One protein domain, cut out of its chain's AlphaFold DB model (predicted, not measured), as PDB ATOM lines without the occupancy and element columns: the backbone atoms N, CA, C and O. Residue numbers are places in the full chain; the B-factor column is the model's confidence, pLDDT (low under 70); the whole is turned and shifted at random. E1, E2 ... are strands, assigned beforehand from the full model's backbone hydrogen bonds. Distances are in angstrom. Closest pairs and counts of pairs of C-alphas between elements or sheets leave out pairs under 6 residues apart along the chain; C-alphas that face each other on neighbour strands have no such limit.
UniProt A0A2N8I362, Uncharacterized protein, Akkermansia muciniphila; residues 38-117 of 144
ATOM      1  N   GLY A  38      27.401 -27.073 -46.728       49.56
ATOM      2  CA  GLY A  38      27.300 -26.313 -45.492       49.56
ATOM      3  C   GLY A  38      27.933 -24.957 -45.740       49.56
ATOM      4  O   GLY A  38      29.111 -24.899 -46.047       49.56
ATOM      5  N   GLU A  39      27.162 -23.875 -45.666       48.88
ATOM      6  CA  GLU A  39      27.687 -22.518 -45.821       48.88
ATOM      7  C   GLU A  39      28.761 -22.271 -44.747       48.88
ATOM      8  O   GLU A  39      28.451 -22.057 -43.575       48.88
ATOM      9  N   ILE A  40      30.033 -22.372 -45.137       47.50
ATOM     10  CA  ILE A  40      31.167 -22.067 -44.275       47.50
ATOM     11  C   ILE A  40      31.302 -20.546 -44.264       47.50
ATOM     12  O   ILE A  40      31.872 -19.951 -45.175       47.50
ATOM     13  N   ARG A  41      30.793 -19.890 -43.221       46.97
ATOM     14  CA  ARG A  41      31.216 -18.519 -42.913       46.97
ATOM     15  C   ARG A  41      32.455 -18.607 -42.041       46.97
ATOM     16  O   ARG A  41      32.345 -18.885 -40.854       46.97
ATOM     17  N   MET A  42      33.623 -18.390 -42.640       40.16
ATOM     18  CA  MET A  42      34.883 -18.256 -41.909       40.16
ATOM     19  C   MET A  42      34.915 -16.895 -41.196       40.16
ATOM     20  O   MET A  42      34.936 -15.866 -41.875       40.16
ATOM     21  N   PRO A  43      34.943 -16.826 -39.851       41.91
ATOM     22  CA  PRO A  43      35.450 -15.641 -39.172       41.91
ATOM     23  C   PRO A  43      36.970 -15.582 -39.387       41.91
ATOM     24  O   PRO A  43      37.608 -16.614 -39.582       41.91
ATOM     25  N   ALA A  44      37.564 -14.391 -39.317       44.28
ATOM     26  CA  ALA A  44      38.985 -14.112 -39.574       44.28
ATOM     27  C   ALA A  44      39.999 -14.758 -38.585       44.28
ATOM     28  O   ALA A  44      41.065 -14.208 -38.334       44.28
ATOM     29  N   ALA A  45      39.679 -15.919 -38.011       46.81
ATOM     30  CA  ALA A  45      40.504 -16.686 -37.087       46.81
ATOM     31  C   ALA A  45      40.212 -18.196 -37.214       46.81
ATOM     32  O   ALA A  45      39.715 -18.806 -36.276       46.81
ATOM     33  N   GLY A  46      40.459 -18.781 -38.392       46.53
ATOM     34  CA  GLY A  46      40.838 -20.195 -38.596       46.53
ATOM     35  C   GLY A  46      39.926 -21.344 -38.128       46.53
ATOM     36  O   GLY A  46      40.229 -22.490 -38.447       46.53
ATOM     37  N   GLN A  47      38.826 -21.103 -37.414       55.03
ATOM     38  CA  GLN A  47      37.916 -22.151 -36.951       55.03
ATOM     39  C   GLN A  47      36.723 -22.252 -37.908       55.03
ATOM     40  O   GLN A  47      35.923 -21.322 -38.016       55.03
ATOM     41  N   ALA A  48      36.580 -23.392 -38.588       58.22
ATOM     42  CA  ALA A  48      35.372 -23.693 -39.347       58.22
ATOM     43  C   ALA A  48      34.178 -23.775 -38.380       58.22
ATOM     44  O   ALA A  48      34.120 -24.653 -37.519       58.22
ATOM     45  N   VAL A  49      33.234 -22.840 -38.506       67.00
ATOM     46  CA  VAL A  49      31.976 -22.853 -37.755       67.00
ATOM     47  C   VAL A  49      30.909 -23.472 -38.644       67.00
ATOM     48  O   VAL A  49      30.539 -22.892 -39.664       67.00
ATOM     49  N   PHE A  50      30.398 -24.641 -38.260       81.25
ATOM     50  CA  PHE A  50      29.272 -25.251 -38.958       81.25
ATOM     51  C   PHE A  50      27.953 -24.780 -38.344       81.25
ATOM     52  O   PHE A  50      27.764 -24.806 -37.131       81.25
ATOM     53  N   LEU A  51      27.018 -24.366 -39.200       89.56
ATOM     54  CA  LEU A  51      25.668 -23.948 -38.796       89.56
ATOM     55  C   LEU A  51      24.732 -25.129 -38.502       89.56
ATOM     56  O   LEU A  51      23.629 -24.938 -37.983       89.56
ATOM     57  N   TYR A  52      25.148 -26.334 -38.886       91.31
ATOM     58  CA  TYR A  52      24.369 -27.559 -38.794       91.31
ATOM     59  C   TYR A  52      25.267 -28.711 -38.369       91.31
ATOM     60  O   TYR A  52      26.436 -28.762 -38.753       91.31
ATOM     61  N   ASP A  53      24.707 -29.649 -37.616       91.56
ATOM     62  CA  ASP A  53      25.354 -30.930 -37.367       91.56
ATOM     63  C   ASP A  53      25.265 -31.847 -38.607       91.56
ATOM     64  O   ASP A  53      24.578 -31.505 -39.578       91.56
ATOM     65  N   PRO A  54      25.936 -33.016 -38.613       91.00
ATOM     66  CA  PRO A  54      25.915 -33.922 -39.763       91.00
ATOM     67  C   PRO A  54      24.517 -34.415 -40.165       91.00
ATOM     68  O   PRO A  54      24.317 -34.790 -41.316       91.00
ATOM     69  N   SER A  55      23.545 -34.411 -39.246       91.88
ATOM     70  CA  SER A  55      22.158 -34.788 -39.551       91.88
ATOM     71  C   SER A  55      21.373 -33.648 -40.212       91.88
ATOM     72  O   SER A  55      20.341 -33.880 -40.842       91.88
ATOM     73  N   GLY A  56      21.873 -32.414 -40.108       93.56
ATOM     74  CA  GLY A  56      21.212 -31.209 -40.591       93.56
ATOM     75  C   GLY A  56      20.442 -30.451 -39.510       93.56
ATOM     76  O   GLY A  56      19.634 -29.587 -39.860       93.56
ATOM     77  N   PHE A  57      20.670 -30.735 -38.222       94.00
ATOM     78  CA  PHE A  57      20.051 -29.981 -37.134       94.00
ATOM     79  C   PHE A  57      20.827 -28.683 -36.839       94.00
ATOM     80  O   PHE A  57      22.059 -28.710 -36.843       94.00
ATOM     81  N   PRO A  58      20.155 -27.546 -36.573       92.75
ATOM     82  CA  PRO A  58      20.807 -26.258 -36.335       92.75
ATOM     83  C   PRO A  58      21.725 -26.250 -35.109       92.75
ATOM     84  O   PRO A  58      21.305 -26.611 -34.013       92.75
ATOM     85  N   ILE A  59      22.955 -25.760 -35.274       92.81
ATOM     86  CA  ILE A  59      23.915 -25.543 -34.184       92.81
ATOM     87  C   ILE A  59      23.923 -24.056 -33.832       92.81
ATOM     88  O   ILE A  59      24.314 -23.234 -34.653       92.81
ATOM     89  N   TRP A  60      23.534 -23.689 -32.609       89.81
ATOM     90  CA  TRP A  60      23.597 -22.293 -32.156       89.81
ATOM     91  C   TRP A  60      25.036 -21.772 -32.124       89.81
ATOM     92  O   TRP A  60      25.281 -20.617 -32.457       89.81
ATOM     93  N   GLY A  61      25.981 -22.602 -31.687       89.44
ATOM     94  CA  GLY A  61      27.399 -22.270 -31.622       89.44
ATOM     95  C   GLY A  61      28.212 -23.418 -31.037       89.44
ATOM     96  O   GLY A  61      27.731 -24.545 -30.957       89.44
ATOM     97  N   TYR A  62      29.432 -23.133 -30.594       85.44
ATOM     98  CA  TYR A  62      30.329 -24.135 -30.022       85.44
ATOM     99  C   TYR A  62      30.847 -23.693 -28.659       85.44
ATOM    100  O   TYR A  62      31.071 -22.505 -28.421       85.44
ATOM    101  N   SER A  63      31.044 -24.654 -27.761       85.19
ATOM    102  CA  SER A  63      31.779 -24.425 -26.519       85.19
ATOM    103  C   SER A  63      33.269 -24.172 -26.807       85.19
ATOM    104  O   SER A  63      33.749 -24.484 -27.900       85.19
ATOM    105  N   PRO A  64      34.050 -23.696 -25.818       80.69
ATOM    106  CA  PRO A  64      35.497 -23.525 -25.972       80.69
ATOM    107  C   PRO A  64      36.255 -24.805 -26.360       80.69
ATOM    108  O   PRO A  64      37.313 -24.724 -26.972       80.69
ATOM    109  N   CYS A  65      35.720 -25.988 -26.033       82.00
ATOM    110  CA  CYS A  65      36.290 -27.281 -26.427       82.00
ATOM    111  C   CYS A  65      35.761 -27.811 -27.772       82.00
ATOM    112  O   CYS A  65      36.010 -28.964 -28.112       82.00
ATOM    113  N   GLY A  66      35.014 -27.003 -28.530       83.25
ATOM    114  CA  GLY A  66      34.488 -27.386 -29.842       83.25
ATOM    115  C   GLY A  66      33.256 -28.293 -29.791       83.25
ATOM    116  O   GLY A  66      32.905 -28.901 -30.798       83.25
ATOM    117  N   ARG A  67      32.566 -28.391 -28.647       87.81
ATOM    118  CA  ARG A  67      31.312 -29.153 -28.549       87.81
ATOM    119  C   ARG A  67      30.149 -28.318 -29.097       87.81
ATOM    120  O   ARG A  67      30.009 -27.170 -28.666       87.81
ATOM    121  N   PRO A  68      29.296 -28.856 -29.987       91.12
ATOM    122  CA  PRO A  68      28.155 -28.114 -30.514       91.12
ATOM    123  C   PRO A  68      27.140 -27.803 -29.411       91.12
ATOM    124  O   PRO A  68      26.779 -28.667 -28.612       91.12
ATOM    125  N   ILE A  69      26.680 -26.558 -29.384       94.12
ATOM    126  CA  ILE A  69      25.605 -26.052 -28.533       94.12
ATOM    127  C   ILE A  69      24.372 -25.920 -29.420       94.12
ATOM    128  O   ILE A  69      24.382 -25.172 -30.397       94.12
ATOM    129  N   TYR A  70      23.307 -26.634 -29.078       93.50
ATOM    130  CA  TYR A  70      22.078 -26.672 -29.871       93.50
ATOM    131  C   TYR A  70      21.060 -25.619 -29.436       93.50
ATOM    132  O   TYR A  70      20.302 -25.110 -30.256       93.50
ATOM    133  N   ALA A  71      21.048 -25.279 -28.150       93.94
ATOM    134  CA  ALA A  71      20.145 -24.296 -27.570       93.94
ATOM    135  C   ALA A  71      20.723 -23.752 -26.258       93.94
ATOM    136  O   ALA A  71      21.726 -24.254 -25.748       93.94
ATOM    137  N   TYR A  72      20.051 -22.762 -25.684       93.88
ATOM    138  CA  TYR A  72      20.254 -22.344 -24.302       93.88
ATOM    139  C   TYR A  72      18.961 -22.523 -23.510       93.88
ATOM    140  O   TYR A  72      17.861 -22.315 -24.023       93.88
ATOM    141  N   THR A  73      19.086 -22.894 -22.241       92.56
ATOM    142  CA  THR A  73      17.986 -22.792 -21.272       92.56
ATOM    143  C   THR A  73      17.520 -21.338 -21.157       92.56
ATOM    144  O   THR A  73      18.249 -20.413 -21.519       92.56
ATOM    145  N   SER A  74      16.332 -21.111 -20.597       87.69
ATOM    146  CA  SER A  74      15.837 -19.756 -20.299       87.69
ATOM    147  C   SER A  74      16.757 -18.965 -19.356       87.69
ATOM    148  O   SER A  74      16.772 -17.739 -19.394       87.69
ATOM    149  N   ALA A  75      17.551 -19.657 -18.530       87.31
ATOM    150  CA  ALA A  75      18.560 -19.061 -17.653       87.31
ATOM    151  C   ALA A  75      19.912 -18.803 -18.350       87.31
ATOM    152  O   ALA A  75      20.840 -18.299 -17.721       87.31
ATOM    153  N   GLY A  76      20.058 -19.163 -19.631       87.88
ATOM    154  CA  GLY A  76      21.284 -18.953 -20.404       87.88
ATOM    155  C   GLY A  76      22.349 -20.046 -20.254       87.88
ATOM    156  O   GLY A  76      23.471 -19.860 -20.715       87.88
ATOM    157  N   ALA A  77      22.030 -21.195 -19.651       90.25
ATOM    158  CA  ALA A  77      22.926 -22.358 -19.638       90.25
ATOM    159  C   ALA A  77      22.880 -23.122 -20.980       90.25
ATOM    160  O   ALA A  77      21.781 -23.301 -21.514       90.25
ATOM    161  N   PRO A  78      24.022 -23.582 -21.528       92.62
ATOM    162  CA  PRO A  78      24.076 -24.252 -22.826       92.62
ATOM    163  C   PRO A  78      23.469 -25.658 -22.783       92.62
ATOM    164  O   PRO A  78      23.694 -26.424 -21.846       92.62
ATOM    165  N   ILE A  79      22.753 -26.012 -23.847       94.81
ATOM    166  CA  ILE A  79      22.174 -27.334 -24.083       94.81
ATOM    167  C   ILE A  79      22.950 -28.004 -25.214       94.81
ATOM    168  O   ILE A  79      23.039 -27.489 -26.331       94.81
ATOM    169  N   TYR A  80      23.495 -29.179 -24.918       94.69
ATOM    170  CA  TYR A  80      24.366 -29.925 -25.827       94.69
ATOM    171  C   TYR A  80      23.710 -31.165 -26.441       94.69
ATOM    172  O   TYR A  80      24.351 -31.876 -27.212       94.69
ATOM    173  N   VAL A  81      22.461 -31.459 -26.079       94.50
ATOM    174  CA  VAL A  81      21.712 -32.621 -26.568       94.50
ATOM    175  C   VAL A  81      20.340 -32.146 -27.025       94.50
ATOM    176  O   VAL A  81      19.621 -31.500 -26.270       94.50
ATOM    177  N   ILE A  82      19.964 -32.483 -28.260       94.12
ATOM    178  CA  ILE A  82      18.712 -32.028 -28.891       94.12
ATOM    179  C   ILE A  82      17.476 -32.429 -28.068       94.12
ATOM    180  O   ILE A  82      16.522 -31.665 -27.965       94.12
ATOM    181  N   ARG A  83      17.501 -33.611 -27.437       93.56
ATOM    182  CA  ARG A  83      16.393 -34.126 -26.613       93.56
ATOM    183  C   ARG A  83      16.133 -33.306 -25.344       93.56
ATOM    184  O   ARG A  83      15.032 -33.371 -24.814       93.56
ATOM    185  N   ASP A  84      17.110 -32.526 -24.894       95.56
ATOM    186  CA  ASP A  84      16.990 -31.715 -23.679       95.56
ATOM    187  C   ASP A  84      16.407 -30.322 -23.973       95.56
ATOM    188  O   ASP A  84      16.343 -29.470 -23.090       95.56
ATOM    189  N   ILE A  85      15.995 -30.057 -25.215       94.88
ATOM    190  CA  ILE A  85      15.347 -28.804 -25.597       94.88
ATOM    191  C   ILE A  85      13.881 -28.857 -25.172       94.88
ATOM    192  O   ILE A  85      13.146 -29.778 -25.525       94.88
ATOM    193  N   TYR A  86      13.444 -27.832 -24.447       94.81
ATOM    194  CA  TYR A  86      12.089 -27.720 -23.920       94.81
ATOM    195  C   TYR A  86      11.490 -26.332 -24.200       94.81
ATOM    196  O   TYR A  86      12.139 -25.424 -24.728       94.81
ATOM    197  N   ARG A  87      10.206 -26.166 -23.869       94.75
ATOM    198  CA  ARG A  87       9.488 -24.893 -24.010       94.75
ATOM    199  C   ARG A  87      10.206 -23.773 -23.243       94.75
ATOM    200  O   ARG A  87      10.487 -23.917 -22.060       94.75
ATOM    201  N   GLY A  88      10.433 -22.633 -23.889       91.50
ATOM    202  CA  GLY A  88      11.125 -21.486 -23.290       91.50
ATOM    203  C   GLY A  88      12.649 -21.502 -23.435       91.50
ATOM    204  O   GLY A  88      13.296 -20.539 -23.033       91.50
ATOM    205  N   CYS A  89      13.238 -22.540 -24.037       93.69
ATOM    206  CA  CYS A  89      14.632 -22.493 -24.474       93.69
ATOM    207  C   CYS A  89      14.841 -21.461 -25.586       93.69
ATOM    208  O   CYS A  89      13.955 -21.222 -26.411       93.69
ATOM    209  N   HIS A  90      16.056 -20.927 -25.663       93.19
ATOM    210  CA  HIS A  90      16.518 -20.135 -26.792       93.19
ATOM    211  C   HIS A  90      17.124 -21.060 -27.853       93.19
ATOM    212  O   HIS A  90      18.115 -21.741 -27.587       93.19
ATOM    213  N   VAL A  91      16.533 -21.080 -29.051       92.94
ATOM    214  CA  VAL A  91      16.969 -21.912 -30.188       92.94
ATOM    215  C   VAL A  91      17.361 -21.073 -31.414       92.94
ATOM    216  O   VAL A  91      16.862 -19.949 -31.567       92.94
ATOM    217  N   PRO A  92      18.233 -21.586 -32.299       91.38
ATOM    218  CA  PRO A  92      18.595 -20.901 -33.528       91.38
ATOM    219  C   PRO A  92      17.371 -20.430 -34.313       91.38
ATOM    220  O   PRO A  92      16.352 -21.116 -34.400       91.38
ATOM    221  N   ALA A  93      17.469 -19.247 -34.912       88.31
ATOM    222  CA  ALA A  93      16.382 -18.704 -35.720       88.31
ATOM    223  C   ALA A  93      16.126 -19.498 -37.012       88.31
ATOM    224  O   ALA A  93      15.021 -19.428 -37.557       88.31
ATOM    225  N   TRP A  94      17.117 -20.253 -37.496       89.88
ATOM    226  CA  TRP A  94      17.004 -21.058 -38.709       89.88
ATOM    227  C   TRP A  94      16.468 -22.464 -38.427       89.88
ATOM    228  O   TRP A  94      16.612 -23.019 -37.338       89.88
ATOM    229  N   ASN A  95      15.796 -23.029 -39.427       90.00
ATOM    230  CA  ASN A  95      15.193 -24.354 -39.339       90.00
ATOM    231  C   ASN A  95      16.219 -25.458 -39.634       90.00
ATOM    232  O   ASN A  95      17.232 -25.182 -40.281       90.00
ATOM    233  N   PRO A  96      15.944 -26.706 -39.214       91.44
ATOM    234  CA  PRO A  96      16.675 -27.866 -39.709       91.44
ATOM    235  C   PRO A  96      16.690 -27.937 -41.239       91.44
ATOM    236  O   PRO A  96      15.792 -27.422 -41.915       91.44
ATOM    237  N   ARG A  97      17.728 -28.575 -41.785       92.44
ATOM    238  CA  ARG A  97      17.869 -28.795 -43.229       92.44
ATOM    239  C   ARG A  97      16.695 -29.617 -43.781       92.44
ATOM    240  O   ARG A  97      16.151 -30.443 -43.057       92.44
ATOM    241  N   PRO A  98      16.368 -29.490 -45.080       92.56
ATOM    242  CA  PRO A  98      15.290 -30.271 -45.697       92.56
ATOM    243  C   PRO A  98      15.442 -31.795 -45.566       92.56
ATOM    244  O   PRO A  98      14.447 -32.505 -45.517       92.56
ATOM    245  N   HIS A  99      16.680 -32.293 -45.498       92.56
ATOM    246  CA  HIS A  99      16.998 -33.716 -45.337       92.56
ATOM    247  C   HIS A  99      17.064 -34.170 -43.866       92.56
ATOM    248  O   HIS A  99      17.459 -35.300 -43.584       92.56
ATOM    249  N   TYR A 100      16.762 -33.292 -42.906       92.56
ATOM    250  CA  TYR A 100      16.708 -33.663 -41.498       92.56
ATOM    251  C   TYR A 100      15.368 -34.338 -41.185       92.56
ATOM    252  O   TYR A 100      14.305 -33.764 -41.415       92.56
ATOM    253  N   HIS A 101      15.427 -35.541 -40.612       91.56
ATOM    254  CA  HIS A 101      14.250 -36.363 -40.295       91.56
ATOM    255  C   HIS A 101      14.017 -36.560 -38.787       91.56
ATOM    256  O   HIS A 101      13.201 -37.390 -38.389       91.56
ATOM    257  N   GLY A 102      14.752 -35.842 -37.936       90.44
ATOM    258  CA  GLY A 102      14.625 -35.945 -36.482       90.44
ATOM    259  C   GLY A 102      13.583 -34.990 -35.878       90.44
ATOM    260  O   GLY A 102      12.781 -34.389 -36.597       90.44
ATOM    261  N   PRO A 103      13.575 -34.836 -34.541       86.19
ATOM    262  CA  PRO A 103      12.634 -33.959 -33.854       86.19
ATOM    263  C   PRO A 103      12.814 -32.487 -34.242       86.19
ATOM    264  O   PRO A 103      13.919 -31.950 -34.254       86.19
ATOM    265  N   PHE A 104      11.698 -31.807 -34.494       86.25
ATOM    266  CA  PHE A 104      11.673 -30.354 -34.631       86.25
ATOM    267  C   PHE A 104      11.688 -29.666 -33.266       86.25
ATOM    268  O   PHE A 104      11.516 -30.287 -32.216       86.25
ATOM    269  N   TRP A 105      11.862 -28.346 -33.295       84.25
ATOM    270  CA  TRP A 105      11.740 -27.507 -32.114       84.25
ATOM    271  C   TRP A 105      10.421 -27.763 -31.368       84.25
ATOM    272  O   TRP A 105       9.359 -27.735 -32.000       84.25
ATOM    273  N   PRO A 106      10.454 -27.929 -30.035       87.50
ATOM    274  CA  PRO A 106       9.241 -27.918 -29.231       87.50
ATOM    275  C   PRO A 106       8.450 -26.621 -29.431       87.50
ATOM    276  O   PRO A 106       9.014 -25.554 -29.692       87.50
ATOM    277  N   ALA A 107       7.134 -26.685 -29.252       88.50
ATOM    278  CA  ALA A 107       6.310 -25.483 -29.254       88.50
ATOM    279  C   ALA A 107       6.730 -24.519 -28.124       88.50
ATOM    280  O   ALA A 107       7.024 -24.931 -26.999       88.50
ATOM    281  N   GLY A 108       6.726 -23.215 -28.414       89.62
ATOM    282  CA  GLY A 108       7.006 -22.166 -27.428       89.62
ATOM    283  C   GLY A 108       8.484 -21.965 -27.079       89.62
ATOM    284  O   GLY A 108       8.785 -21.457 -26.001       89.62
ATOM    285  N   VAL A 109       9.407 -22.362 -27.956       92.19
ATOM    286  CA  VAL A 109      10.815 -21.932 -27.898       92.19
ATOM    287  C   VAL A 109      10.985 -20.485 -28.374       92.19
ATOM    288  O   VAL A 109      10.214 -19.986 -29.196       92.19
ATOM    289  N   CYS A 110      12.031 -19.820 -27.896       90.94
ATOM    290  CA  CYS A 110      12.403 -18.466 -28.287       90.94
ATOM    291  C   CYS A 110      13.467 -18.516 -29.390       90.94
ATOM    292  O   CYS A 110      14.597 -18.939 -29.155       90.94
ATOM    293  N   ARG A 111      13.126 -18.072 -30.601       89.12
ATOM    294  CA  ARG A 111      14.065 -18.049 -31.730       89.12
ATOM    295  C   ARG A 111      14.963 -16.817 -31.679       89.12
ATOM    296  O   ARG A 111      14.465 -15.708 -31.506       89.12
ATOM    297  N   GLY A 112      16.268 -17.004 -31.865       80.56
ATOM    298  CA  GLY A 112      17.236 -15.905 -31.898       80.56
ATOM    299  C   GLY A 112      18.303 -16.075 -32.977       80.56
ATOM    300  O   GLY A 112      18.704 -17.189 -33.313       80.56
ATOM    301  N   HIS A 113      18.760 -14.956 -33.540       65.19
ATOM    302  CA  HIS A 113      19.921 -14.939 -34.426       65.19
ATOM    303  C   HIS A 113      21.212 -14.908 -33.595       65.19
ATOM    304  O   HIS A 113      21.272 -14.270 -32.545       65.19
ATOM    305  N   HIS A 114      22.228 -15.618 -34.085       53.50
ATOM    306  CA  HIS A 114      23.553 -15.793 -33.493       53.50
ATOM    307  C   HIS A 114      24.081 -14.512 -32.813       53.50
ATOM    308  O   HIS A 114      24.355 -13.510 -33.469       53.50
ATOM    309  N   ALA A 115      24.307 -14.565 -31.499       41.84
ATOM    310  CA  ALA A 115      25.149 -13.603 -30.796       41.84
ATOM    311  C   ALA A 115      26.605 -14.068 -30.915       41.84
ATOM    312  O   ALA A 115      27.194 -14.557 -29.958       41.84
ATOM    313  N   ALA A 116      27.209 -13.938 -32.099       39.25
ATOM    314  CA  ALA A 116      28.667 -13.929 -32.194       39.25
ATOM    315  C   ALA A 116      29.196 -12.628 -31.554       39.25
ATOM    316  O   ALA A 116      29.709 -11.743 -32.229       39.25
ATOM    317  N   ARG A 117      29.044 -12.481 -30.234       37.44
ATOM    318  CA  ARG A 117      29.977 -11.693 -29.435       37.44
ATOM    319  C   ARG A 117      30.995 -12.689 -28.908       37.44
ATOM    320  O   ARG A 117      30.828 -13.264 -27.840       37.44
TER     321      ARG A 117
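What this domain is: This is residues 38 to 117 of the 144 residues of an uncharacterized protein of Akkermansia muciniphila (UniProt A0A2N8I362). There is little regular structure: the domain is a compact body of loops with one small pair of side-by-side strands, E1 and E2, joined by a wide loop of residues 93 to 109. Before them, residues 38 to 89 wind without a named element and fold back in two short antiparallel pairings, residues 61 to 62 with 68 to 69 and 71 to 72 with 78 to 79. The 80 printed residues have no named helix and two parallel strands, E1 then E2, class all strand with 6 residues in named elements; the radius of gyration of the C-alphas is 12.3 A and the spans are 36 by 30 by 20 A.

Where its parts are: E1 is residues 90 to 92, 7.1 A, from C-alpha 90 at (16.518, -20.135, -26.792). E2 is residues 110 to 112, 6.6 A, ending at C-alpha 112 at (17.236, -15.905, -31.898).

How they stand to each other: E1 and E2 are parallel neighbours, their directions 46 degrees apart. N 91 and O 110 are within hydrogen-bond range at 2.9 A.

The domain as a whole: The farthest C-alphas, of Ala 45 and Ala 107, are 36.2 A apart. The printed part has no cut. The link E1 to E2 is long, 17 residues. Residues 38 to 49 and 113 to 117 have pLDDT under 70.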